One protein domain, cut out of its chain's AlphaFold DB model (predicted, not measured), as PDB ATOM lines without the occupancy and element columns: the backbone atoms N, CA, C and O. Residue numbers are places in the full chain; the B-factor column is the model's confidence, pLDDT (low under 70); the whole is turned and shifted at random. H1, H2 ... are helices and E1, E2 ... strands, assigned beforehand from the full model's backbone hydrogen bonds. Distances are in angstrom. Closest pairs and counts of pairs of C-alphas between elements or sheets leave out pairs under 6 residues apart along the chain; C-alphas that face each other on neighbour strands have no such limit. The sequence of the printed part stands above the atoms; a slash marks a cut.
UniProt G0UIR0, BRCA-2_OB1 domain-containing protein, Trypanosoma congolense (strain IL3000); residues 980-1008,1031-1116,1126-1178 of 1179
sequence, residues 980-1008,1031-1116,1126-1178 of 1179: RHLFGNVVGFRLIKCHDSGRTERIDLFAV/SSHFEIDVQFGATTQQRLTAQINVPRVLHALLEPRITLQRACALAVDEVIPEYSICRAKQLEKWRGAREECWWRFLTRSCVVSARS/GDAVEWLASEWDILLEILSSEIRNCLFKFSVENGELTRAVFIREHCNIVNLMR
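This is residues 980 to 1008, 1031 to 1116 and 1126 to 1178 of the 1179 residues of the protein "BRCA-2_OB1 domain-containing protein" of Trypanosoma congolense (strain IL3000) (UniProt G0UIR0). At one end of a compact body, a strongly twisted sheet folds over on itself where its long strand E1 bends, bringing E7 and E8 round towards E4; at the other end H3 packs on E6 of a small pair of strands, E5 and E6, and H2 packs on H5. H5 runs along one side from E5 and E6 to the sheet, and H1 and H4 cover one face of the sheet. The printed part has 168 residues with six named helices and eight named strands, in the order E1 E2 E3 E4 H1 H2 H3 H4 E5 E6 H5 E7 E8 H6; the class is mixed, helices and strands. The branched six-strand sheet has antiparallel pairs, and E5 and E6 are parallel. The radius of gyration of the C-alphas is 16.4 A, and the spans are 52 by 35 by 30 A.

Start with E1, residues 980 to 994, which bends by 115 degrees at residue 983. On one side of it find E2, residues 1000 to 1004, its hairpin partner (N 991 to O 1003, 2.8 A), and E7, residues 1151 to 1157 (N 982 to O 1154, 3.0 A). On the other side is E3, residues 1033 to 1039 (N 987 to O 1037, 2.8 A), which forms a hairpin with E4, residues 1047 to 1052 (N 1036 to O 1050, 2.9 A). E7 forms a hairpin with E8, residues 1160 to 1168 (N 1153 to O 1165, 2.8 A); the closest C-alphas of E4 and E8, Gln 1051 and Glu 1160, are 4.7 A apart. H1, residues 1055 to 1062, and H4, residues 1098 to 1108, are on the same face and touch about perpendicular at 88 degrees, closest at the C-alphas of Pro 1055 and Glu 1100, 5.2 A. H2, residues 1068 to 1074, touches residues 1138 to 1143 of H5, residues 1133 to 1148, closest at the C-alphas of Ala 1071 and Leu 1139, 6.6 A. H2 only just touches H3, residues 1082 to 1096, with 3 pairs of C-alphas within 8 A, the closest Cys 1072 and Ser 1084 at 7.6 A; they form a helical hairpin. E5, residues 1109 to 1112, is parallel to E6, residues 1129 to 1132 (N 1110 to O 1129, 2.9 A); H3 comes closest to E6 at the C-alphas of Arg 1087 and Val 1129, 6.1 A. H5 and H6, residues 1173 to 1176, only graze the large sheet. Every O i to N i+4 pair is within hydrogen-bond range in H1, H2 and H5, against 10 of 11 in H3 and 5 of 7 in H4; H6 is too short for one.

Find C-alpha 980 at (18.450, 8.882, -46.798), where E1 begins its 27.8 A. H3 measures 23.9 A, E8 22.8 A and H5 22.2 A, from C-alpha 1133 at (9.911, -28.126, -43.825). H6 ends at C-alpha 1176, (21.955, 2.795, -28.057).

The farthest C-alphas, Ser 1116 and Arg 1178, are 53.7 A apart. Residues 1009 to 1030 and 1117 to 1125 are not printed, leaving gaps of 24.3 A and 18.7 A between C-alphas. Of the links printed whole, none is long. Mean pLDDT of the printed part is 79.7; 23 residues are under 70, among them 996 to 999, 1095 to 1099 and 1113 to 1116.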
ATOM      1  N   ARG A 980      18.418   8.929 -48.270       69.31
ATOM      2  CA  ARG A 980      18.450   8.882 -46.798       69.31
ATOM      3  C   ARG A 980      19.466   7.846 -46.314       69.31
ATOM      4  O   ARG A 980      19.327   6.654 -46.583       69.31
ATOM      5  N   HIS A 981      20.473   8.295 -45.564       81.12
ATOM      6  CA  HIS A 981      21.374   7.410 -44.824       81.12
ATOM      7  C   HIS A 981      20.842   7.186 -43.407       81.12
ATOM      8  O   HIS A 981      20.604   8.146 -42.679       81.12
ATOM      9  N   LEU A 982      20.674   5.925 -43.015       84.19
ATOM     10  CA  LEU A 982      20.032   5.531 -41.760       84.19
ATOM     11  C   LEU A 982      20.884   4.495 -41.027       84.19
ATOM     12  O   LEU A 982      21.483   3.626 -41.656       84.19
ATOM     13  N   PHE A 983      20.911   4.568 -39.699       86.44
ATOM     14  CA  PHE A 983      21.545   3.573 -38.836       86.44
ATOM     15  C   PHE A 983      20.456   2.787 -38.107       86.44
ATOM     16  O   PHE A 983      19.548   3.391 -37.542       86.44
ATOM     17  N   GLY A 984      20.514   1.457 -38.133       87.50
ATOM     18  CA  GLY A 984      19.434   0.653 -37.566       87.50
ATOM     19  C   GLY A 984      19.644  -0.856 -37.603       87.50
ATOM     20  O   GLY A 984      20.654  -1.359 -38.101       87.50
ATOM     21  N   ASN A 985      18.654  -1.568 -37.072       89.88
ATOM     22  CA  ASN A 985      18.560  -3.027 -37.079       89.88
ATOM     23  C   ASN A 985      17.429  -3.469 -38.015       89.88
ATOM     24  O   ASN A 985      16.398  -2.800 -38.099       89.88
ATOM     25  N   VAL A 986      17.589  -4.619 -38.676       88.56
ATOM     26  CA  VAL A 986      16.491  -5.250 -39.425       88.56
ATOM     27  C   VAL A 986      15.591  -5.994 -38.439       88.56
ATOM     28  O   VAL A 986      16.065  -6.848 -37.689       88.56
ATOM     29  N   VAL A 987      14.300  -5.662 -38.423       83.56
ATOM     30  CA  VAL A 987      13.302  -6.233 -37.499       83.56
ATOM     31  C   VAL A 987      12.291  -7.124 -38.228       83.56
ATOM     32  O   VAL A 987      11.823  -8.103 -37.653       83.56
ATOM     33  N   GLY A 988      12.012  -6.829 -39.497       84.62
ATOM     34  CA  GLY A 988      11.263  -7.684 -40.422       84.62
ATOM     35  C   GLY A 988      12.040  -7.862 -41.725       84.62
ATOM     36  O   GLY A 988      12.768  -6.961 -42.143       84.62
ATOM     37  N   PHE A 989      11.923  -9.032 -42.348       88.69
ATOM     38  CA  PHE A 989      12.506  -9.329 -43.657       88.69
ATOM     39  C   PHE A 989      11.595 -10.321 -44.374       88.69
ATOM     40  O   PHE A 989      11.175 -11.315 -43.779       88.69
ATOM     41  N   ARG A 990      11.208  -9.998 -45.608       88.00
ATOM     42  CA  ARG A 990      10.069 -10.604 -46.304       88.00
ATOM     43  C   ARG A 990      10.419 -10.751 -47.789       88.00
ATOM     44  O   ARG A 990      11.032  -9.859 -48.364       88.00
ATOM     45  N   LEU A 991      10.065 -11.876 -48.401       87.06
ATOM     46  CA  LEU A 991      10.249 -12.161 -49.826       87.06
ATOM     47  C   LEU A 991       8.874 -12.190 -50.497       87.06
ATOM     48  O   LEU A 991       8.001 -12.955 -50.090       87.06
ATOM     49  N   ILE A 992       8.693 -11.373 -51.530       85.75
ATOM     50  CA  ILE A 992       7.503 -11.361 -52.377       85.75
ATOM     51  C   ILE A 992       7.884 -12.040 -53.692       85.75
ATOM     52  O   ILE A 992       8.576 -11.468 -54.537       85.75
ATOM     53  N   LYS A 993       7.454 -13.294 -53.852       80.06
ATOM     54  CA  LYS A 993       7.604 -14.039 -55.101       80.06
ATOM     55  C   LYS A 993       6.461 -13.695 -56.042       80.06
ATOM     56  O   LYS A 993       5.294 -13.907 -55.719       80.06
ATOM     57  N   CYS A 994       6.801 -13.205 -57.222       75.38
ATOM     58  CA  CYS A 994       5.863 -13.011 -58.319       75.38
ATOM     59  C   CYS A 994       5.968 -14.219 -59.252       75.38
ATOM     60  O   CYS A 994       7.029 -14.453 -59.830       75.38
ATOM     61  N   HIS A 995       4.892 -15.000 -59.364       71.38
ATOM     62  CA  HIS A 995       4.799 -16.130 -60.293       71.38
ATOM     63  C   HIS A 995       4.247 -15.664 -61.645       71.38
ATOM     64  O   HIS A 995       3.380 -14.791 -61.685       71.38
ATOM     65  N   ASP A 996       4.647 -16.318 -62.739       56.56
ATOM     66  CA  ASP A 996       4.212 -15.988 -64.115       56.56
ATOM     67  C   ASP A 996       2.683 -16.092 -64.332       56.56
ATOM     68  O   ASP A 996       2.142 -15.589 -65.310       56.56
ATOM     69  N   SER A 997       1.968 -16.716 -63.390       61.91
ATOM     70  CA  SER A 997       0.500 -16.786 -63.328       61.91
ATOM     71  C   SER A 997      -0.170 -15.557 -62.683       61.91
ATOM     72  O   SER A 997      -1.350 -15.609 -62.338       61.91
ATOM     73  N   GLY A 998       0.579 -14.478 -62.432       57.19
ATOM     74  CA  GLY A 998       0.106 -13.263 -61.755       57.19
ATOM     75  C   GLY A 998      -0.068 -13.402 -60.236       57.19
ATOM     76  O   GLY A 998      -0.296 -12.409 -59.547       57.19
ATOM     77  N   ARG A 999       0.070 -14.614 -59.682       65.00
ATOM     78  CA  ARG A 999      -0.020 -14.862 -58.236       65.00
ATOM     79  C   ARG A 999       1.227 -14.352 -57.513       65.00
ATOM     80  O   ARG A 999       2.345 -14.752 -57.833       65.00
ATOM     81  N   THR A1000       1.025 -13.522 -56.493       71.94
ATOM     82  CA  THR A1000       2.077 -13.104 -55.556       71.94
ATOM     83  C   THR A1000       2.049 -13.957 -54.292       71.94
ATOM     84  O   THR A1000       1.057 -13.961 -53.566       71.94
ATOM     85  N   GLU A1001       3.146 -14.649 -54.007       78.69
ATOM     86  CA  GLU A1001       3.359 -15.447 -52.798       78.69
ATOM     87  C   GLU A1001       4.274 -14.666 -51.843       78.69
ATOM     88  O   GLU A1001       5.400 -14.314 -52.198       78.69
ATOM     89  N   ARG A1002       3.794 -14.375 -50.629       80.75
ATOM     90  CA  ARG A1002       4.566 -13.677 -49.592       80.75
ATOM     91  C   ARG A1002       5.133 -14.683 -48.594       80.75
ATOM     92  O   ARG A1002       4.378 -15.397 -47.942       80.75
ATOM     93  N   ILE A1003       6.454 -14.683 -48.447       78.50
ATOM     94  CA  ILE A1003       7.201 -15.517 -47.505       78.50
ATOM     95  C   ILE A1003       7.894 -14.589 -46.506       78.50
ATOM     96  O   ILE A1003       8.868 -13.912 -46.843       78.50
ATOM     97  N   ASP A1004       7.401 -14.547 -45.270       77.25
ATOM     98  CA  ASP A1004       8.027 -13.766 -44.202       77.25
ATOM     99  C   ASP A1004       9.249 -14.528 -43.668       77.25
ATOM    100  O   ASP A1004       9.125 -15.507 -42.937       77.25
ATOM    101  N   LEU A1005      10.446 -14.082 -44.062       77.50
ATOM    102  CA  LEU A1005      11.717 -14.722 -43.712       77.50
ATOM    103  C   LEU A1005      12.073 -14.511 -42.234       77.50
ATOM    104  O   LEU A1005      12.733 -15.358 -41.638       77.50
ATOM    105  N   PHE A1006      11.628 -13.402 -41.628       74.50
ATOM    106  CA  PHE A1006      11.651 -13.186 -40.177       74.50
ATOM    107  C   PHE A1006      10.223 -13.069 -39.634       74.50
ATOM    108  O   PHE A1006       9.504 -12.129 -39.978       74.50
ATOM    109  N   ALA A1007       9.846 -13.945 -38.700       52.66
ATOM    110  CA  ALA A1007       8.597 -13.806 -37.958       52.66
ATOM    111  C   ALA A1007       8.621 -12.549 -37.064       52.66
ATOM    112  O   ALA A1007       9.413 -12.451 -36.114       52.66
ATOM    113  N   VAL A1008       7.735 -11.592 -37.357       45.75
ATOM    114  CA  VAL A1008       7.511 -10.397 -36.533       45.75
ATOM    115  C   VAL A1008       6.516 -10.748 -35.429       45.75
ATOM    116  O   VAL A1008       5.338 -10.971 -35.691       45.75
ATOM    117  N   SER A1031       8.912  -8.526 -61.166       65.81
ATOM    118  CA  SER A1031       9.937  -9.457 -60.683       65.81
ATOM    119  C   SER A1031       9.786  -9.746 -59.181       65.81
ATOM    120  O   SER A1031       9.237  -8.945 -58.420       65.81
ATOM    121  N   SER A1032      10.274 -10.914 -58.747       79.44
ATOM    122  CA  SER A1032      10.311 -11.268 -57.323       79.44
ATOM    123  C   SER A1032      11.318 -10.386 -56.585       79.44
ATOM    124  O   SER A1032      12.469 -10.309 -57.010       79.44
ATOM    125  N   HIS A1033      10.909  -9.766 -55.481       85.44
ATOM    126  CA  HIS A1033      11.698  -8.783 -54.730       85.44
ATOM    127  C   HIS A1033      11.585  -9.016 -53.217       85.44
ATOM    128  O   HIS A1033      10.780  -9.827 -52.750       85.44
ATOM    129  N   PHE A1034      12.409  -8.320 -52.435       89.56
ATOM    130  CA  PHE A1034      12.426  -8.447 -50.976       89.56
ATOM    131  C   PHE A1034      12.064  -7.121 -50.306       89.56
ATOM    132  O   PHE A1034      12.399  -6.057 -50.818       89.56
ATOM    133  N   GLU A1035      11.455  -7.182 -49.126       89.25
ATOM    134  CA  GLU A1035      11.196  -6.026 -48.264       89.25
ATOM    135  C   GLU A1035      11.897  -6.213 -46.914       89.25
ATOM    136  O   GLU A1035      11.813  -7.284 -46.308       89.25
ATOM    137  N   ILE A1036      12.573  -5.172 -46.422       90.31
ATOM    138  CA  ILE A1036      13.099  -5.108 -45.053       90.31
ATOM    139  C   ILE A1036      12.390  -4.026 -44.246       90.31
ATOM    140  O   ILE A1036      12.156  -2.927 -44.737       90.31
ATOM    141  N   ASP A1037      12.129  -4.315 -42.975       87.12
ATOM    142  CA  ASP A1037      11.614  -3.361 -41.998       87.12
ATOM    143  C   ASP A1037      12.758  -2.962 -41.052       87.12
ATOM    144  O   ASP A1037      13.140  -3.716 -40.149       87.12
ATOM    145  N   VAL A1038      13.340  -1.784 -41.284       88.00
ATOM    146  CA  VAL A1038      14.465  -1.234 -40.516       88.00
ATOM    147  C   VAL A1038      13.939  -0.407 -39.349       88.00
ATOM    148  O   VAL A1038      13.272   0.603 -39.557       88.00
ATOM    149  N   GLN A1039      14.298  -0.772 -38.119       86.31
ATOM    150  CA  GLN A1039      14.119   0.106 -36.963       86.31
ATOM    151  C   GLN A1039      15.363   0.982 -36.794       86.31
ATOM    152  O   GLN A1039      16.475   0.462 -36.702       86.31
ATOM    153  N   PHE A1040      15.168   2.302 -36.756       86.00
ATOM    154  CA  PHE A1040      16.239   3.311 -36.700       86.00
ATOM    155  C   PHE A1040      16.181   4.200 -35.443       86.00
ATOM    156  O   PHE A1040      16.957   5.144 -35.309       86.00
ATOM    157  N   GLY A1041      15.270   3.908 -34.509       78.50
ATOM    158  CA  GLY A1041      15.094   4.678 -33.278       78.50
ATOM    159  C   GLY A1041      14.463   3.883 -32.131       78.50
ATOM    160  O   GLY A1041      14.169   2.690 -32.252       78.50
ATOM    161  N   ALA A1042      14.298   4.549 -30.986       71.00
ATOM    162  CA  ALA A1042      13.944   3.931 -29.710       71.00
ATOM    163  C   ALA A1042      12.467   3.504 -29.594       71.00
ATOM    164  O   ALA A1042      12.163   2.605 -28.806       71.00
ATOM    165  N   THR A1043      11.554   4.118 -30.355       73.31
ATOM    166  CA  THR A1043      10.121   3.767 -30.355       73.31
ATOM    167  C   THR A1043       9.762   2.822 -31.503       73.31
ATOM    168  O   THR A1043      10.416   2.787 -32.543       73.31
ATOM    169  N   THR A1044       8.688   2.044 -31.337       63.62
ATOM    170  CA  THR A1044       8.185   1.104 -32.359       63.62
ATOM    171  C   THR A1044       7.694   1.789 -33.636       63.62
ATOM    172  O   THR A1044       7.700   1.155 -34.688       63.62
ATOM    173  N   GLN A1045       7.323   3.070 -33.558       63.94
ATOM    174  CA  GLN A1045       6.936   3.906 -34.699       63.94
ATOM    175  C   GLN A1045       8.143   4.410 -35.521       63.94
ATOM    176  O   GLN A1045       7.973   4.822 -36.664       63.94
ATOM    177  N   GLN A1046       9.377   4.353 -34.994       78.00
ATOM    178  CA  GLN A1046      10.601   4.753 -35.712       78.00
ATOM    179  C   GLN A1046      11.138   3.606 -36.585       78.00
ATOM    180  O   GLN A1046      12.236   3.074 -36.374       78.00
ATOM    181  N   ARG A1047      10.316   3.207 -37.564       83.06
ATOM    182  CA  ARG A1047      10.590   2.147 -38.540       83.06
ATOM    183  C   ARG A1047      10.421   2.646 -39.972       83.06
ATOM    184  O   ARG A1047       9.601   3.516 -40.240       83.06
ATOM    185  N   LEU A1048      11.204   2.076 -40.882       84.25
ATOM    186  CA  LEU A1048      11.124   2.297 -42.321       84.25
ATOM    187  C   LEU A1048      11.101   0.943 -43.030       84.25
ATOM    188  O   LEU A1048      12.049   0.168 -42.893       84.25
ATOM    189  N   THR A1049      10.054   0.685 -43.808       85.62
ATOM    190  CA  THR A1049      10.057  -0.400 -44.795       85.62
ATOM    191  C   THR A1049      10.805   0.075 -46.040       85.62
ATOM    192  O   THR A1049      10.579   1.193 -46.505       85.62
ATOM    193  N   ALA A1050      11.709  -0.749 -46.568       87.12
ATOM    194  CA  ALA A1050      12.436  -0.487 -47.807       87.12
ATOM    195  C   ALA A1050      12.527  -1.759 -48.659       87.12
ATOM    196  O   ALA A1050      12.717  -2.857 -48.131       87.12
ATOM    197  N   GLN A1051      12.407  -1.606 -49.976       88.62
ATOM    198  CA  GLN A1051      12.474  -2.718 -50.927       88.62
ATOM    199  C   GLN A1051      13.917  -2.978 -51.381       88.62
ATOM    200  O   GLN A1051      14.756  -2.081 -51.352       88.62
ATOM    201  N   ILE A1052      14.226  -4.206 -51.789       88.81
ATOM    202  CA  ILE A1052      15.521  -4.604 -52.346       88.81
ATOM    203  C   ILE A1052      15.256  -5.263 -53.701       88.81
ATOM    204  O   ILE A1052      14.848  -6.426 -53.745       88.81
ATOM    205  N   ASN A1053      15.524  -4.536 -54.790       85.31
ATOM    206  CA  ASN A1053      15.405  -5.054 -56.159       85.31
ATOM    207  C   ASN A1053      16.768  -5.499 -56.731       85.31
ATOM    208  O   ASN A1053      16.830  -6.219 -57.726       85.31
ATOM    209  N   VAL A1054      17.877  -5.111 -56.086       85.56
ATOM    210  CA  VAL A1054      19.251  -5.387 -56.540       85.56
ATOM    211  C   VAL A1054      19.885  -6.579 -55.789       85.56
ATOM    212  O   VAL A1054      20.196  -6.453 -54.597       85.56
ATOM    213  N   PRO A1055      20.222  -7.701 -56.468       85.12
ATOM    214  CA  PRO A1055      20.836  -8.889 -55.852       85.12
ATOM    215  C   PRO A1055      22.104  -8.614 -55.031       85.12
ATOM    216  O   PRO A1055      22.292  -9.183 -53.954       85.12
ATOM    217  N   ARG A1056      22.944  -7.681 -55.499       84.44
ATOM    218  CA  ARG A1056      24.188  -7.269 -54.825       84.44
ATOM    219  C   ARG A1056      23.953  -6.706 -53.424       84.44
ATOM    220  O   ARG A1056      24.777  -6.921 -52.538       84.44
ATOM    221  N   VAL A1057      22.844  -5.996 -53.215       88.00
ATOM    222  CA  VAL A1057      22.515  -5.386 -51.920       88.00
ATOM    223  C   VAL A1057      22.057  -6.458 -50.932       88.00
ATOM    224  O   VAL A1057      22.503  -6.455 -49.786       88.00
ATOM    225  N   LEU A1058      21.265  -7.431 -51.393       88.50
ATOM    226  CA  LEU A1058      20.914  -8.616 -50.608       88.50
ATOM    227  C   LEU A1058      22.165  -9.418 -50.208       88.50
ATOM    228  O   LEU A1058      22.338  -9.755 -49.040       88.50
ATOM    229  N   HIS A1059      23.080  -9.672 -51.148       88.81
ATOM    230  CA  HIS A1059      24.347 -10.344 -50.848       88.81
ATOM    231  C   HIS A1059      25.190  -9.557 -49.826       88.81
ATOM    232  O   HIS A1059      25.756 -10.157 -48.916       88.81
ATOM    233  N   ALA A1060      25.247  -8.224 -49.927       84.50
ATOM    234  CA  ALA A1060      25.939  -7.362 -48.963       84.50
ATOM    235  C   ALA A1060      25.272  -7.309 -47.570       84.50
ATOM    236  O   ALA A1060      25.941  -6.970 -46.593       84.50
ATOM    237  N   LEU A1061      23.984  -7.653 -47.466       87.50
ATOM    238  CA  LEU A1061      23.262  -7.775 -46.197       87.50
ATOM    239  C   LEU A1061      23.523  -9.130 -45.513       87.50
ATOM    240  O   LEU A1061      23.746  -9.163 -44.303       87.50
ATOM    241  N   LEU A1062      23.500 -10.230 -46.279       89.19
ATOM    242  CA  LEU A1062      23.534 -11.603 -45.751       89.19
ATOM    243  C   LEU A1062      24.952 -12.184 -45.615       89.19
ATOM    244  O   LEU A1062      25.354 -12.562 -44.513       89.19
ATOM    245  N   GLU A1063      25.728 -12.229 -46.707       89.44
ATOM    246  CA  GLU A1063      27.011 -12.956 -46.775       89.44
ATOM    247  C   GLU A1063      28.052 -12.492 -45.730       89.44
ATOM    248  O   GLU A1063      28.754 -13.345 -45.184       89.44
ATOM    249  N   PRO A1064      28.152 -11.191 -45.359       85.25
ATOM    250  CA  PRO A1064      29.065 -10.752 -44.302       85.25
ATOM    251  C   PRO A1064      28.675 -11.199 -42.888       85.25
ATOM    252  O   PRO A1064      29.453 -10.949 -41.967       85.25
ATOM    253  N   ARG A1065      27.474 -11.758 -42.685       86.38
ATOM    254  CA  ARG A1065      26.954 -12.247 -41.392       86.38
ATOM    255  C   ARG A1065      27.054 -13.764 -41.330       86.38
ATOM    256  O   ARG A1065      27.746 -14.318 -40.480       86.38
ATOM    257  N   ILE A1066      26.438 -14.426 -42.304       87.00
ATOM    258  CA  ILE A1066      26.527 -15.865 -42.503       87.00
ATOM    259  C   ILE A1066      26.756 -16.142 -43.984       87.00
ATOM    260  O   ILE A1066      26.019 -15.658 -44.838       87.00
ATOM    261  N   THR A1067      27.784 -16.930 -44.296       89.19
ATOM    262  CA  THR A1067      28.040 -17.318 -45.683       89.19
ATOM    263  C   THR A1067      26.997 -18.326 -46.148       89.19
ATOM    264  O   THR A1067      26.573 -19.189 -45.372       89.19
ATOM    265  N   LEU A1068      26.613 -18.279 -47.422       86.69
ATOM    266  CA  LEU A1068      25.593 -19.174 -47.985       86.69
ATOM    267  C   LEU A1068      25.914 -20.662 -47.747       86.69
ATOM    268  O   LEU A1068      25.032 -21.459 -47.427       86.69
ATOM    269  N   GLN A1069      27.197 -21.023 -47.816       85.56
ATOM    270  CA  GLN A1069      27.674 -22.375 -47.508       85.56
ATOM    271  C   GLN A1069      27.508 -22.746 -46.025       85.56
ATOM    272  O   GLN A1069      27.146 -23.881 -45.727       85.56
ATOM    273  N   ARG A1070      27.736 -21.807 -45.093       85.50
ATOM    274  CA  ARG A1070      27.552 -22.033 -43.648       85.50
ATOM    275  C   ARG A1070      26.072 -22.139 -43.282       85.50
ATOM    276  O   ARG A1070      25.734 -22.993 -42.476       85.50
ATOM    277  N   ALA A1071      25.200 -21.341 -43.901       85.44
ATOM    278  CA  ALA A1071      23.753 -21.449 -43.710       85.44
ATOM    279  C   ALA A1071      23.234 -22.834 -44.138       85.44
ATOM    280  O   ALA A1071      22.598 -23.528 -43.349       85.44
ATOM    281  N   CYS A1072      23.599 -23.291 -45.341       84.31
ATOM    282  CA  CYS A1072      23.196 -24.611 -45.838       84.31
ATOM    283  C   CYS A1072      23.780 -25.776 -45.028       84.31
ATOM    284  O   CYS A1072      23.123 -26.798 -44.899       84.31
ATOM    285  N   ALA A1073      24.993 -25.635 -44.481       82.69
ATOM    286  CA  ALA A1073      25.628 -26.664 -43.654       82.69
ATOM    287  C   ALA A1073      25.064 -26.756 -42.222       82.69
ATOM    288  O   ALA A1073      25.333 -27.737 -41.534       82.69
ATOM    289  N   LEU A1074      24.317 -25.744 -41.770       83.00
ATOM    290  CA  LEU A1074      23.617 -25.737 -40.480       83.00
ATOM    291  C   LEU A1074      22.130 -26.113 -40.627       83.00
ATOM    292  O   LEU A1074      21.549 -26.655 -39.693       83.00
ATOM    293  N   ALA A1075      21.531 -25.875 -41.798       81.88
ATOM    294  CA  ALA A1075      20.160 -26.253 -42.142       81.88
ATOM    295  C   ALA A1075      20.106 -27.599 -42.904       81.88
ATOM    296  O   ALA A1075      19.756 -27.662 -44.093       81.88
ATOM    297  N   VAL A1076      20.502 -28.669 -42.205       83.19
ATOM    298  CA  VAL A1076      20.507 -30.062 -42.686       83.19
ATOM    299  C   VAL A1076      19.709 -30.942 -41.728       83.19
ATOM    300  O   VAL A1076      19.976 -30.940 -40.528       83.19
ATOM    301  N   ASP A1077      18.781 -31.733 -42.259       75.00
ATOM    302  CA  ASP A1077      18.098 -32.784 -41.507       75.00
ATOM    303  C   ASP A1077      18.948 -34.068 -41.525       75.00
ATOM    304  O   ASP A1077      19.198 -34.654 -42.583       75.00
ATOM    305  N   GLU A1078      19.422 -34.516 -40.355       71.94
ATOM    306  CA  GLU A1078      20.266 -35.718 -40.242       71.94
ATOM    307  C   GLU A1078      19.543 -37.012 -40.673       71.94
ATOM    308  O   GLU A1078      20.202 -38.028 -40.911       71.94
ATOM    309  N   VAL A1079      18.207 -36.999 -40.787       71.38
ATOM    310  CA  VAL A1079      17.398 -38.172 -41.150       71.38
ATOM    311  C   VAL A1079      17.316 -38.374 -42.669       71.38
ATOM    312  O   VAL A1079      17.258 -39.519 -43.119       71.38
ATOM    313  N   ILE A1080      17.329 -37.297 -43.468       73.50
ATOM    314  CA  ILE A1080      17.149 -37.349 -44.934       73.50
ATOM    315  C   ILE A1080      18.194 -36.446 -45.632       73.50
ATOM    316  O   ILE A1080      17.869 -35.378 -46.156       73.50
ATOM    317  N   PRO A1081      19.471 -36.869 -45.698       75.69
ATOM    318  CA  PRO A1081      20.565 -36.031 -46.203       75.69
ATOM    319  C   PRO A1081      20.517 -35.767 -47.718       75.69
ATOM    320  O   PRO A1081      21.285 -34.948 -48.224       75.69
ATOM    321  N   GLU A1082      19.651 -36.448 -48.467       74.81
ATOM    322  CA  GLU A1082      19.592 -36.403 -49.934       74.81
ATOM    323  C   GLU A1082      19.298 -34.989 -50.464       74.81
ATOM    324  O   GLU A1082      20.020 -34.503 -51.343       74.81
ATOM    325  N   TYR A1083      18.353 -34.274 -49.843       76.75
ATOM    326  CA  TYR A1083      18.064 -32.869 -50.151       76.75
ATOM    327  C   TYR A1083      19.287 -31.970 -49.923       76.75
ATOM    328  O   TYR A1083      19.618 -31.152 -50.782       76.75
ATOM    329  N   SER A1084      20.033 -32.152 -48.827       78.44
ATOM    330  CA  SER A1084      21.270 -31.388 -48.571       78.44
ATOM    331  C   SER A1084      22.349 -31.616 -49.640       78.44
ATOM    332  O   SER A1084      23.010 -30.671 -50.076       78.44
ATOM    333  N   ILE A1085      22.483 -32.852 -50.137       77.81
ATOM    334  CA  ILE A1085      23.452 -33.221 -51.177       77.81
ATOM    335  C   ILE A1085      23.052 -32.605 -52.526       77.81
ATOM    336  O   ILE A1085      23.915 -32.125 -53.267       77.81
ATOM    337  N   CYS A1086      21.758 -32.578 -52.853       77.31
ATOM    338  CA  CYS A1086      21.248 -31.926 -54.059       77.31
ATOM    339  C   CYS A1086      21.403 -30.397 -53.999       77.31
ATOM    340  O   CYS A1086      21.957 -29.812 -54.936       77.31
ATOM    341  N   ARG A1087      21.050 -29.762 -52.870       84.56
ATOM    342  CA  ARG A1087      21.288 -28.328 -52.616       84.56
ATOM    343  C   ARG A1087      22.775 -27.971 -52.763       84.56
ATOM    344  O   ARG A1087      23.111 -27.032 -53.485       84.56
ATOM    345  N   ALA A1088      23.679 -28.763 -52.180       81.69
ATOM    346  CA  ALA A1088      25.125 -28.561 -52.302       81.69
ATOM    347  C   ALA A1088      25.617 -28.614 -53.763       81.69
ATOM    348  O   ALA A1088      26.333 -27.712 -54.201       81.69
ATOM    349  N   LYS A1089      25.182 -29.611 -54.550       80.44
ATOM    350  CA  LYS A1089      25.510 -29.713 -55.988       80.44
ATOM    351  C   LYS A1089      25.014 -28.502 -56.788       80.44
ATOM    352  O   LYS A1089      25.719 -28.043 -57.685       80.44
ATOM    353  N   GLN A1090      23.829 -27.969 -56.482       77.62
ATOM    354  CA  GLN A1090      23.286 -26.795 -57.179       77.62
ATOM    355  C   GLN A1090      24.087 -25.520 -56.855       77.62
ATOM    356  O   GLN A1090      24.425 -24.757 -57.762       77.62
ATOM    357  N   LEU A1091      24.506 -25.344 -55.596       77.94
ATOM    358  CA  LEU A1091      25.404 -24.257 -55.186       77.94
ATOM    359  C   LEU A1091      26.784 -24.331 -55.865       77.94
ATOM    360  O   LEU A1091      27.383 -23.291 -56.149       77.94
ATOM    361  N   GLU A1092      27.292 -25.528 -56.177       79.50
ATOM    362  CA  GLU A1092      28.528 -25.657 -56.959       79.50
ATOM    363  C   GLU A1092      28.370 -25.173 -58.407       79.50
ATOM    364  O   GLU A1092      29.285 -24.515 -58.909       79.50
ATOM    365  N   LYS A1093      27.215 -25.404 -59.054       77.25
ATOM    366  CA  LYS A1093      26.925 -24.878 -60.404       77.25
ATOM    367  C   LYS A1093      26.879 -23.347 -60.420       77.25
ATOM    368  O   LYS A1093      27.411 -22.721 -61.333       77.25
ATOM    369  N   TRP A1094      26.277 -22.727 -59.404       74.38
ATOM    370  CA  TRP A1094      26.102 -21.268 -59.335       74.38
ATOM    371  C   TRP A1094      27.370 -20.490 -58.920       74.38
ATOM    372  O   TRP A1094      27.358 -19.258 -58.910       74.38
ATOM    373  N   ARG A1095      28.491 -21.176 -58.637       66.06
ATOM    374  CA  ARG A1095      29.760 -20.611 -58.122       66.06
ATOM    375  C   ARG A1095      30.362 -19.465 -58.964       66.06
ATOM    376  O   ARG A1095      31.196 -18.719 -58.449       66.06
ATOM    377  N   GLY A1096      29.957 -19.318 -60.228       61.84
ATOM    378  CA  GLY A1096      30.391 -18.236 -61.122       61.84
ATOM    379  C   GLY A1096      29.778 -16.856 -60.834       61.84
ATOM    380  O   GLY A1096      30.437 -15.852 -61.087       61.84
ATOM    381  N   ALA A1097      28.569 -16.783 -60.264       62.69
ATOM    382  CA  ALA A1097      27.805 -15.538 -60.090       62.69
ATOM    383  C   ALA A1097      27.614 -15.180 -58.602       62.69
ATOM    384  O   ALA A1097      26.494 -15.000 -58.130       62.69
ATOM    385  N   ARG A1098      28.724 -15.111 -57.848       63.31
ATOM    386  CA  ARG A1098      28.730 -15.022 -56.368       63.31
ATOM    387  C   ARG A1098      27.759 -13.989 -55.792       63.31
ATOM    388  O   ARG A1098      26.994 -14.309 -54.892       63.31
ATOM    389  N   GLU A1099      27.762 -12.780 -56.348       65.25
ATOM    390  CA  GLU A1099      26.967 -11.644 -55.860       65.25
ATOM    391  C   GLU A1099      25.446 -11.822 -56.042       65.25
ATOM    392  O   GLU A1099      24.666 -11.085 -55.445       65.25
ATOM    393  N   GLU A1100      25.011 -12.807 -56.835       78.69
ATOM    394  CA  GLU A1100      23.604 -13.176 -57.025       78.69
ATOM    395  C   GLU A1100      23.201 -14.435 -56.242       78.69
ATOM    396  O   GLU A1100      22.015 -14.762 -56.190       78.69
ATOM    397  N   CYS A1101      24.148 -15.177 -55.652       83.31
ATOM    398  CA  CYS A1101      23.868 -16.514 -55.122       83.31
ATOM    399  C   CYS A1101      22.758 -16.510 -54.062       83.31
ATOM    400  O   CYS A1101      21.856 -17.336 -54.152       83.31
ATOM    401  N   TRP A1102      22.758 -15.551 -53.130       87.00
ATOM    402  CA  TRP A1102      21.691 -15.389 -52.128       87.00
ATOM    403  C   TRP A1102      20.315 -15.093 -52.737       87.00
ATOM    404  O   TRP A1102      19.308 -15.639 -52.286       87.00
ATOM    405  N   TRP A1103      20.275 -14.268 -53.783       87.44
ATOM    406  CA  TRP A1103      19.044 -13.913 -54.487       87.44
ATOM    407  C   TRP A1103      18.448 -15.126 -55.197       87.44
ATOM    408  O   TRP A1103      17.286 -15.472 -54.982       87.44
ATOM    409  N   ARG A1104      19.266 -15.822 -55.994       84.00
ATOM    410  CA  ARG A1104      18.867 -17.028 -56.737       84.00
ATOM    411  C   ARG A1104      18.470 -18.151 -55.778       84.00
ATOM    412  O   ARG A1104      17.490 -18.836 -56.028       84.00
ATOM    413  N   PHE A1105      19.175 -18.292 -54.658       87.25
ATOM    414  CA  PHE A1105      18.883 -19.267 -53.610       87.25
ATOM    415  C   PHE A1105      17.518 -19.044 -52.952       87.25
ATOM    416  O   PHE A1105      16.686 -19.946 -52.992       87.25
ATOM    417  N   LEU A1106      17.243 -17.857 -52.402       85.81
ATOM    418  CA  LEU A1106      15.976 -17.604 -51.702       85.81
ATOM    419  C   LEU A1106      14.773 -17.552 -52.661       85.81
ATOM    420  O   LEU A1106      13.725 -18.115 -52.352       85.81
ATOM    421  N   THR A1107      14.916 -16.957 -53.853       83.56
ATOM    422  CA  THR A1107      13.817 -16.905 -54.843       83.56
ATOM    423  C   THR A1107      13.437 -18.289 -55.381       83.56
ATOM    424  O   THR A1107      12.251 -18.568 -55.552       83.56
ATOM    425  N   ARG A1108      14.412 -19.182 -55.596       82.94
ATOM    426  CA  ARG A1108      14.195 -20.530 -56.162       82.94
ATOM    427  C   ARG A1108      14.037 -21.633 -55.114       82.94
ATOM    428  O   ARG A1108      13.911 -22.797 -55.489       82.94
ATOM    429  N   SER A1109      14.034 -21.286 -53.827       85.94
ATOM    430  CA  SER A1109      13.776 -22.243 -52.749       85.94
ATOM    431  C   SER A1109      12.293 -22.583 -52.633       85.94
ATOM    432  O   SER A1109      11.458 -21.678 -52.578       85.94
ATOM    433  N   CYS A1110      11.962 -23.870 -52.578       80.69
ATOM    434  CA  CYS A1110      10.609 -24.394 -52.387       80.69
ATOM    435  C   CYS A1110      10.587 -25.459 -51.281       80.69
ATOM    436  O   CYS A1110      11.528 -26.239 -51.140       80.69
ATOM    437  N   VAL A1111       9.508 -25.490 -50.496       81.75
ATOM    438  CA  VAL A1111       9.325 -26.462 -49.408       81.75
ATOM    439  C   VAL A1111       8.474 -27.627 -49.907       81.75
ATOM    440  O   VAL A1111       7.387 -27.422 -50.448       81.75
ATOM    441  N   VAL A1112       8.964 -28.848 -49.715       79.88
ATOM    442  CA  VAL A1112       8.337 -30.094 -50.163       79.88
ATOM    443  C   VAL A1112       7.743 -30.827 -48.960       79.88
ATOM    444  O   VAL A1112       8.404 -31.040 -47.942       79.88
ATOM    445  N   SER A1113       6.479 -31.241 -49.073       61.06
ATOM    446  CA  SER A1113       5.839 -32.094 -48.066       61.06
ATOM    447  C   SER A1113       6.304 -33.540 -48.248       61.06
ATOM    448  O   SER A1113       6.060 -34.148 -49.290       61.06
ATOM    449  N   ALA A1114       6.993 -34.091 -47.249       56.25
ATOM    450  CA  ALA A1114       7.682 -35.378 -47.343       56.25
ATOM    451  C   ALA A1114       6.715 -36.582 -47.388       56.25
ATOM    452  O   ALA A1114       6.475 -37.231 -46.364       56.25
ATOM    453  N   ARG A1115       6.131 -36.881 -48.564       46.47
ATOM    454  CA  ARG A1115       5.241 -38.046 -48.761       46.47
ATOM    455  C   ARG A1115       5.039 -38.523 -50.215       46.47
ATOM    456  O   ARG A1115       3.911 -38.661 -50.674       46.47
ATOM    457  N   SER A1116       6.119 -38.909 -50.892       41.19
ATOM    458  CA  SER A1116       6.045 -39.781 -52.081       41.19
ATOM    459  C   SER A1116       7.262 -40.709 -52.169       41.19
ATOM    460  O   SER A1116       8.381 -40.254 -52.387       41.19
ATOM    461  N   GLY A1126      15.456 -28.782 -63.654       50.81
ATOM    462  CA  GLY A1126      14.854 -27.571 -63.098       50.81
ATOM    463  C   GLY A1126      15.834 -26.840 -62.169       50.81
ATOM    464  O   GLY A1126      16.541 -27.451 -61.371       50.81
ATOM    465  N   ASP A1127      15.893 -25.513 -62.267       60.72
ATOM    466  CA  ASP A1127      16.889 -24.675 -61.572       60.72
ATOM    467  C   ASP A1127      16.460 -24.311 -60.125       60.72
ATOM    468  O   ASP A1127      16.784 -23.236 -59.617       60.72
ATOM    469  N   ALA A1128      15.675 -25.196 -59.495       71.06
ATOM    470  CA  ALA A1128      15.036 -25.037 -58.186       71.06
ATOM    471  C   ALA A1128      15.908 -25.555 -57.023       71.06
ATOM    472  O   ALA A1128      16.914 -26.239 -57.226       71.06
ATOM    473  N   VAL A1129      15.523 -25.211 -55.792       82.38
ATOM    474  CA  VAL A1129      16.209 -25.605 -54.552       82.38
ATOM    475  C   VAL A1129      15.170 -26.174 -53.586       82.38
ATOM    476  O   VAL A1129      14.417 -25.426 -52.972       82.38
ATOM    477  N   GLU A1130      15.099 -27.495 -53.470       82.75
ATOM    478  CA  GLU A1130      14.095 -28.170 -52.638       82.75
ATOM    479  C   GLU A1130      14.523 -28.270 -51.169       82.75
ATOM    480  O   GLU A1130      15.690 -28.531 -50.867       82.75
ATOM    481  N   TRP A1131      13.555 -28.090 -50.269       84.88
ATOM    482  CA  TRP A1131      13.718 -28.130 -48.816       84.88
ATOM    483  C   TRP A1131      12.680 -29.033 -48.167       84.88
ATOM    484  O   TRP A1131      11.503 -28.997 -48.526       84.88
ATOM    485  N   LEU A1132      13.085 -29.751 -47.124       83.81
ATOM    486  CA  LEU A1132      12.140 -30.249 -46.128       83.81
ATOM    487  C   LEU A1132      11.663 -29.081 -45.255       83.81
ATOM    488  O   LEU A1132      12.411 -28.128 -45.030       83.81
ATOM    489  N   ALA A1133      10.440 -29.161 -44.722       80.88
ATOM    490  CA  ALA A1133       9.911 -28.126 -43.825       80.88
ATOM    491  C   ALA A1133      10.828 -27.890 -42.607       80.88
ATOM    492  O   ALA A1133      11.160 -26.747 -42.309       80.88
ATOM    493  N   SER A1134      11.341 -28.970 -41.997       80.75
ATOM    494  CA  SER A1134      12.326 -28.918 -40.907       80.75
ATOM    495  C   SER A1134      13.583 -28.124 -41.278       80.75
ATOM    496  O   SER A1134      14.022 -27.266 -40.518       80.75
ATOM    497  N   GLU A1135      14.152 -28.367 -42.461       85.75
ATOM    498  CA  GLU A1135      15.347 -27.659 -42.933       85.75
ATOM    499  C   GLU A1135      15.075 -26.180 -43.239       85.75
ATOM    500  O   GLU A1135      15.947 -25.338 -43.019       85.75
ATOM    501  N   TRP A1136      13.887 -25.856 -43.758       86.50
ATOM    502  CA  TRP A1136      13.511 -24.481 -44.089       86.50
ATOM    503  C   TRP A1136      13.300 -23.635 -42.831       86.50
ATOM    504  O   TRP A1136      13.863 -22.544 -42.733       86.50
ATOM    505  N   ASP A1137      12.582 -24.159 -41.837       83.25
ATOM    506  CA  ASP A1137      12.360 -23.467 -40.564       83.25
ATOM    507  C   ASP A1137      13.698 -23.185 -39.849       83.25
ATOM    508  O   ASP A1137      13.959 -22.053 -39.435       83.25
ATOM    509  N   ILE A1138      14.608 -24.172 -39.818       84.62
ATOM    510  CA  ILE A1138      15.969 -24.017 -39.270       84.62
ATOM    511  C   ILE A1138      16.762 -22.931 -40.021       84.62
ATOM    512  O   ILE A1138      17.440 -22.118 -39.387       84.62
ATOM    513  N   LEU A1139      16.675 -22.863 -41.358       87.50
ATOM    514  CA  LEU A1139      17.320 -21.797 -42.137       87.50
ATOM    515  C   LEU A1139      16.815 -20.407 -41.718       87.50
ATOM    516  O   LEU A1139      17.624 -19.488 -41.552       87.50
ATOM    517  N   LEU A1140      15.498 -20.240 -41.554       85.88
ATOM    518  CA  LEU A1140      14.895 -18.955 -41.193       85.88
ATOM    519  C   LEU A1140      15.254 -18.527 -39.762       85.88
ATOM    520  O   LEU A1140      15.578 -17.355 -39.546       85.88
ATOM    521  N   GLU A1141      15.293 -19.456 -38.800       83.75
ATOM    522  CA  GLU A1141      15.781 -19.175 -37.441       83.75
ATOM    523  C   GLU A1141      17.239 -18.691 -37.449       83.75
ATOM    524  O   GLU A1141      17.556 -17.653 -36.855       83.75
ATOM    525  N   ILE A1142      18.119 -19.390 -38.177       85.44
ATOM    526  CA  ILE A1142      19.535 -19.020 -38.311       85.44
ATOM    527  C   ILE A1142      19.663 -17.617 -38.917       85.44
ATOM    528  O   ILE A1142      20.301 -16.752 -38.312       85.44
ATOM    529  N   LEU A1143      19.018 -17.362 -40.063       86.50
ATOM    530  CA  LEU A1143      19.053 -16.057 -40.732       86.50
ATOM    531  C   LEU A1143      18.531 -14.935 -39.826       86.50
ATOM    532  O   LEU A1143      19.125 -13.858 -39.779       86.50
ATOM    533  N   SER A1144      17.454 -15.172 -39.071       83.44
ATOM    534  CA  SER A1144      16.915 -14.154 -38.168       83.44
ATOM    535  C   SER A1144      17.822 -13.899 -36.961       83.44
ATOM    536  O   SER A1144      17.985 -12.743 -36.564       83.44
ATOM    537  N   SER A1145      18.456 -14.932 -36.399       81.88
ATOM    538  CA  SER A1145      19.335 -14.796 -35.229       81.88
ATOM    539  C   SER A1145      20.605 -13.975 -35.511       81.88
ATOM    540  O   SER A1145      20.926 -13.063 -34.740       81.88
ATOM    541  N   GLU A1146      21.271 -14.233 -36.644       84.75
ATOM    542  CA  GLU A1146      22.526 -13.582 -37.060       84.75
ATOM    543  C   GLU A1146      22.313 -12.114 -37.501       84.75
ATOM    544  O   GLU A1146      23.230 -11.293 -37.427       84.75
ATOM    545  N   ILE A1147      21.102 -11.740 -37.940       86.62
ATOM    546  CA  ILE A1147      20.821 -10.416 -38.535       86.62
ATOM    547  C   ILE A1147      20.109  -9.465 -37.564       86.62
ATOM    548  O   ILE A1147      20.486  -8.294 -37.477       86.62
ATOM    549  N   ARG A1148      19.124  -9.945 -36.792       80.62
ATOM    550  CA  ARG A1148      18.266  -9.113 -35.917       80.62
ATOM    551  C   ARG A1148      19.056  -8.309 -34.873       80.62
ATOM    552  O   ARG A1148      18.650  -7.215 -34.492       80.62
ATOM    553  N   ASN A1149      20.201  -8.838 -34.434       79.31
ATOM    554  CA  ASN A1149      21.076  -8.227 -33.429       79.31
ATOM    555  C   ASN A1149      22.254  -7.422 -34.018       79.31
ATOM    556  O   ASN A1149      23.102  -6.949 -33.258       79.31
ATOM    557  N   CYS A1150      22.339  -7.267 -35.342       85.69
ATOM    558  CA  CYS A1150      23.406  -6.519 -36.009       85.69
ATOM    559  C   CYS A1150      22.965  -5.092 -36.359       85.69
ATOM    560  O   CYS A1150      21.865  -4.888 -36.879       85.69
ATOM    561  N   LEU A1151      23.835  -4.112 -36.099       87.81
ATOM    562  CA  LEU A1151      23.662  -2.721 -36.524       87.81
ATOM    563  C   LEU A1151      24.250  -2.531 -37.928       87.81
ATOM    564  O   LEU A1151      25.402  -2.900 -38.185       87.81
ATOM    565  N   PHE A1152      23.478  -1.898 -38.809       88.81
ATOM    566  CA  PHE A1152      23.859  -1.583 -40.184       88.81
ATOM    567  C   PHE A1152      23.695  -0.083 -40.474       88.81
ATOM    568  O   PHE A1152      22.860   0.594 -39.869       88.81
ATOM    569  N   LYS A1153      24.459   0.419 -41.452       88.25
ATOM    570  CA  LYS A1153      24.176   1.659 -42.181       88.25
ATOM    571  C   LYS A1153      23.457   1.303 -43.479       88.25
ATOM    572  O   LYS A1153      24.020   0.623 -44.339       88.25
ATOM    573  N   PHE A1154      22.244   1.803 -43.636       88.56
ATOM    574  CA  PHE A1154      21.444   1.694 -44.847       88.56
ATOM    575  C   PHE A1154      21.521   2.994 -45.654       88.56
ATOM    576  O   PHE A1154      21.694   4.082 -45.100       88.56
ATOM    577  N   SER A1155      21.395   2.880 -46.972       88.12
ATOM    578  CA  SER A1155      21.149   3.991 -47.895       88.12
ATOM    579  C   SER A1155      19.879   3.655 -48.658       88.12
ATOM    580  O   SER A1155      19.848   2.640 -49.354       88.12
ATOM    581  N   VAL A1156      18.837   4.456 -48.460       85.81
ATOM    582  CA  VAL A1156      17.523   4.270 -49.081       85.81
ATOM    583  C   VAL A1156      17.259   5.440 -50.021       85.81
ATOM    584  O   VAL A1156      17.436   6.596 -49.632       85.81
ATOM    585  N   GLU A1157      16.842   5.127 -51.242       83.44
ATOM    586  CA  GLU A1157      16.531   6.061 -52.316       83.44
ATOM    587  C   GLU A1157      15.110   5.803 -52.815       83.44
ATOM    588  O   GLU A1157      14.796   4.700 -53.249       83.44
ATOM    589  N   ASN A1158      14.217   6.789 -52.689       78.69
ATOM    590  CA  ASN A1158      12.799   6.691 -53.086       78.69
ATOM    591  C   ASN A1158      12.008   5.477 -52.525       78.69
ATOM    592  O   ASN A1158      10.924   5.175 -53.014       78.69
ATOM    593  N   GLY A1159      12.517   4.808 -51.484       74.94
ATOM    594  CA  GLY A1159      11.939   3.590 -50.893       74.94
ATOM    595  C   GLY A1159      12.698   2.298 -51.225       74.94
ATOM    596  O   GLY A1159      12.505   1.294 -50.542       74.94
ATOM    597  N   GLU A1160      13.618   2.319 -52.193       85.00
ATOM    598  CA  GLU A1160      14.515   1.199 -52.485       85.00
ATOM    599  C   GLU A1160      15.837   1.316 -51.707       85.00
ATOM    600  O   GLU A1160      16.425   2.387 -51.565       85.00
ATOM    601  N   LEU A1161      16.338   0.195 -51.198       87.00
ATOM    602  CA  LEU A1161      17.627   0.090 -50.537       87.00
ATOM    603  C   LEU A1161      18.762  -0.039 -51.564       87.00
ATOM    604  O   LEU A1161      19.062  -1.129 -52.048       87.00
ATOM    605  N   THR A1162      19.470   1.057 -51.829       85.12
ATOM    606  CA  THR A1162      20.606   1.076 -52.765       85.12
ATOM    607  C   THR A1162      21.904   0.548 -52.152       85.12
ATOM    608  O   THR A1162      22.801   0.110 -52.876       85.12
ATOM    609  N   ARG A1163      22.042   0.559 -50.814       85.00
ATOM    610  CA  ARG A1163      23.230   0.026 -50.125       85.00
ATOM    611  C   ARG A1163      22.969  -0.356 -48.668       85.00
ATOM    612  O   ARG A1163      22.508   0.472 -47.886       85.00
ATOM    613  N   ALA A1164      23.400  -1.555 -48.277       86.56
ATOM    614  CA  ALA A1164      23.596  -1.951 -46.881       86.56
ATOM    615  C   ALA A1164      25.097  -2.040 -46.558       86.56
ATOM    616  O   ALA A1164      25.893  -2.487 -47.385       86.56
ATOM    617  N   VAL A1165      25.494  -1.612 -45.358       83.94
ATOM    618  CA  VAL A1165      26.849  -1.777 -44.811       83.94
ATOM    619  C   VAL A1165      26.729  -2.223 -43.357       83.94
ATOM    620  O   VAL A1165      26.171  -1.503 -42.533       83.94
ATOM    621  N   PHE A1166      27.241  -3.406 -43.031       88.19
ATOM    622  CA  PHE A1166      27.331  -3.877 -41.648       88.19
ATOM    623  C   PHE A1166      28.313  -3.024 -40.825       88.19
ATOM    624  O   PHE A1166      29.337  -2.587 -41.349       88.19
ATOM    625  N   ILE A1167      28.006  -2.809 -39.540       83.38
ATOM    626  CA  ILE A1167      28.847  -2.042 -38.609       83.38
ATOM    627  C   ILE A1167      29.275  -2.890 -37.409       83.38
ATOM    628  O   ILE A1167      30.465  -2.963 -37.110       83.38
ATOM    629  N   ARG A1168      28.316  -3.472 -36.671       82.50
ATOM    630  CA  ARG A1168      28.603  -4.104 -35.373       82.50
ATOM    631  C   ARG A1168      27.597  -5.187 -34.982       82.50
ATOM    632  O   ARG A1168      26.388  -4.992 -35.084       82.50
ATOM    633  N   GLU A1169      28.118  -6.303 -34.478       85.38
ATOM    634  CA  GLU A1169      27.359  -7.404 -33.869       85.38
ATOM    635  C   GLU A1169      26.851  -7.052 -32.465       85.38
ATOM    636  O   GLU A1169      27.424  -6.207 -31.775       85.38
ATOM    637  N   HIS A1170      25.776  -7.722 -32.043       82.56
ATOM    638  CA  HIS A1170      25.147  -7.576 -30.721       82.56
ATOM    639  C   HIS A1170      24.829  -6.116 -30.333       82.56
ATOM    640  O   HIS A1170      24.869  -5.736 -29.163       82.56
ATOM    641  N   CYS A1171      24.509  -5.288 -31.328       80.12
ATOM    642  CA  CYS A1171      24.341  -3.848 -31.198       80.12
ATOM    643  C   CYS A1171      22.926  -3.456 -31.633       80.12
ATOM    644  O   CYS A1171      22.611  -3.449 -32.822       80.12
ATOM    645  N   ASN A1172      22.066  -3.137 -30.663       78.50
ATOM    646  CA  ASN A1172      20.670  -2.769 -30.900       78.50
ATOM    647  C   ASN A1172      20.477  -1.251 -30.738       78.50
ATOM    648  O   ASN A1172      20.769  -0.702 -29.673       78.50
ATOM    649  N   ILE A1173      19.954  -0.588 -31.772       80.06
ATOM    650  CA  ILE A1173      19.716   0.861 -31.821       80.06
ATOM    651  C   ILE A1173      18.795   1.340 -30.691       80.06
ATOM    652  O   ILE A1173      19.000   2.424 -30.160       80.06
ATOM    653  N   VAL A1174      17.847   0.514 -30.234       77.19
ATOM    654  CA  VAL A1174      16.955   0.838 -29.107       77.19
ATOM    655  C   VAL A1174      17.728   0.927 -27.793       77.19
ATOM    656  O   VAL A1174      17.411   1.767 -26.961       77.19
ATOM    657  N   ASN A1175      18.766   0.108 -27.602       77.12
ATOM    658  CA  ASN A1175      19.633   0.191 -26.422       77.12
ATOM    659  C   ASN A1175      20.647   1.341 -26.533       77.12
ATOM    660  O   ASN A1175      21.095   1.858 -25.513       77.12
ATOM    661  N   LEU A1176      21.006   1.722 -27.761       74.69
ATOM    662  CA  LEU A1176      21.955   2.795 -28.057       74.69
ATOM    663  C   LEU A1176      21.303   4.190 -27.966       74.69
ATOM    664  O   LEU A1176      21.970   5.135 -27.579       74.69
ATOM    665  N   MET A1177      19.995   4.280 -28.238       69.19
ATOM    666  CA  MET A1177      19.157   5.491 -28.164       69.19
ATOM    667  C   MET A1177      18.311   5.576 -26.868       69.19
ATOM    668  O   MET A1177      17.365   6.358 -26.793       69.19
ATOM    669  N   ARG A1178      18.599   4.730 -25.866       60.19
ATOM    670  CA  ARG A1178      18.010   4.758 -24.503       60.19
ATOM    671  C   ARG A1178      19.001   5.232 -23.429       60.19
ATOM    672  O   ARG A1178      18.681   5.180 -22.242       60.19
TER     673      ARG A1178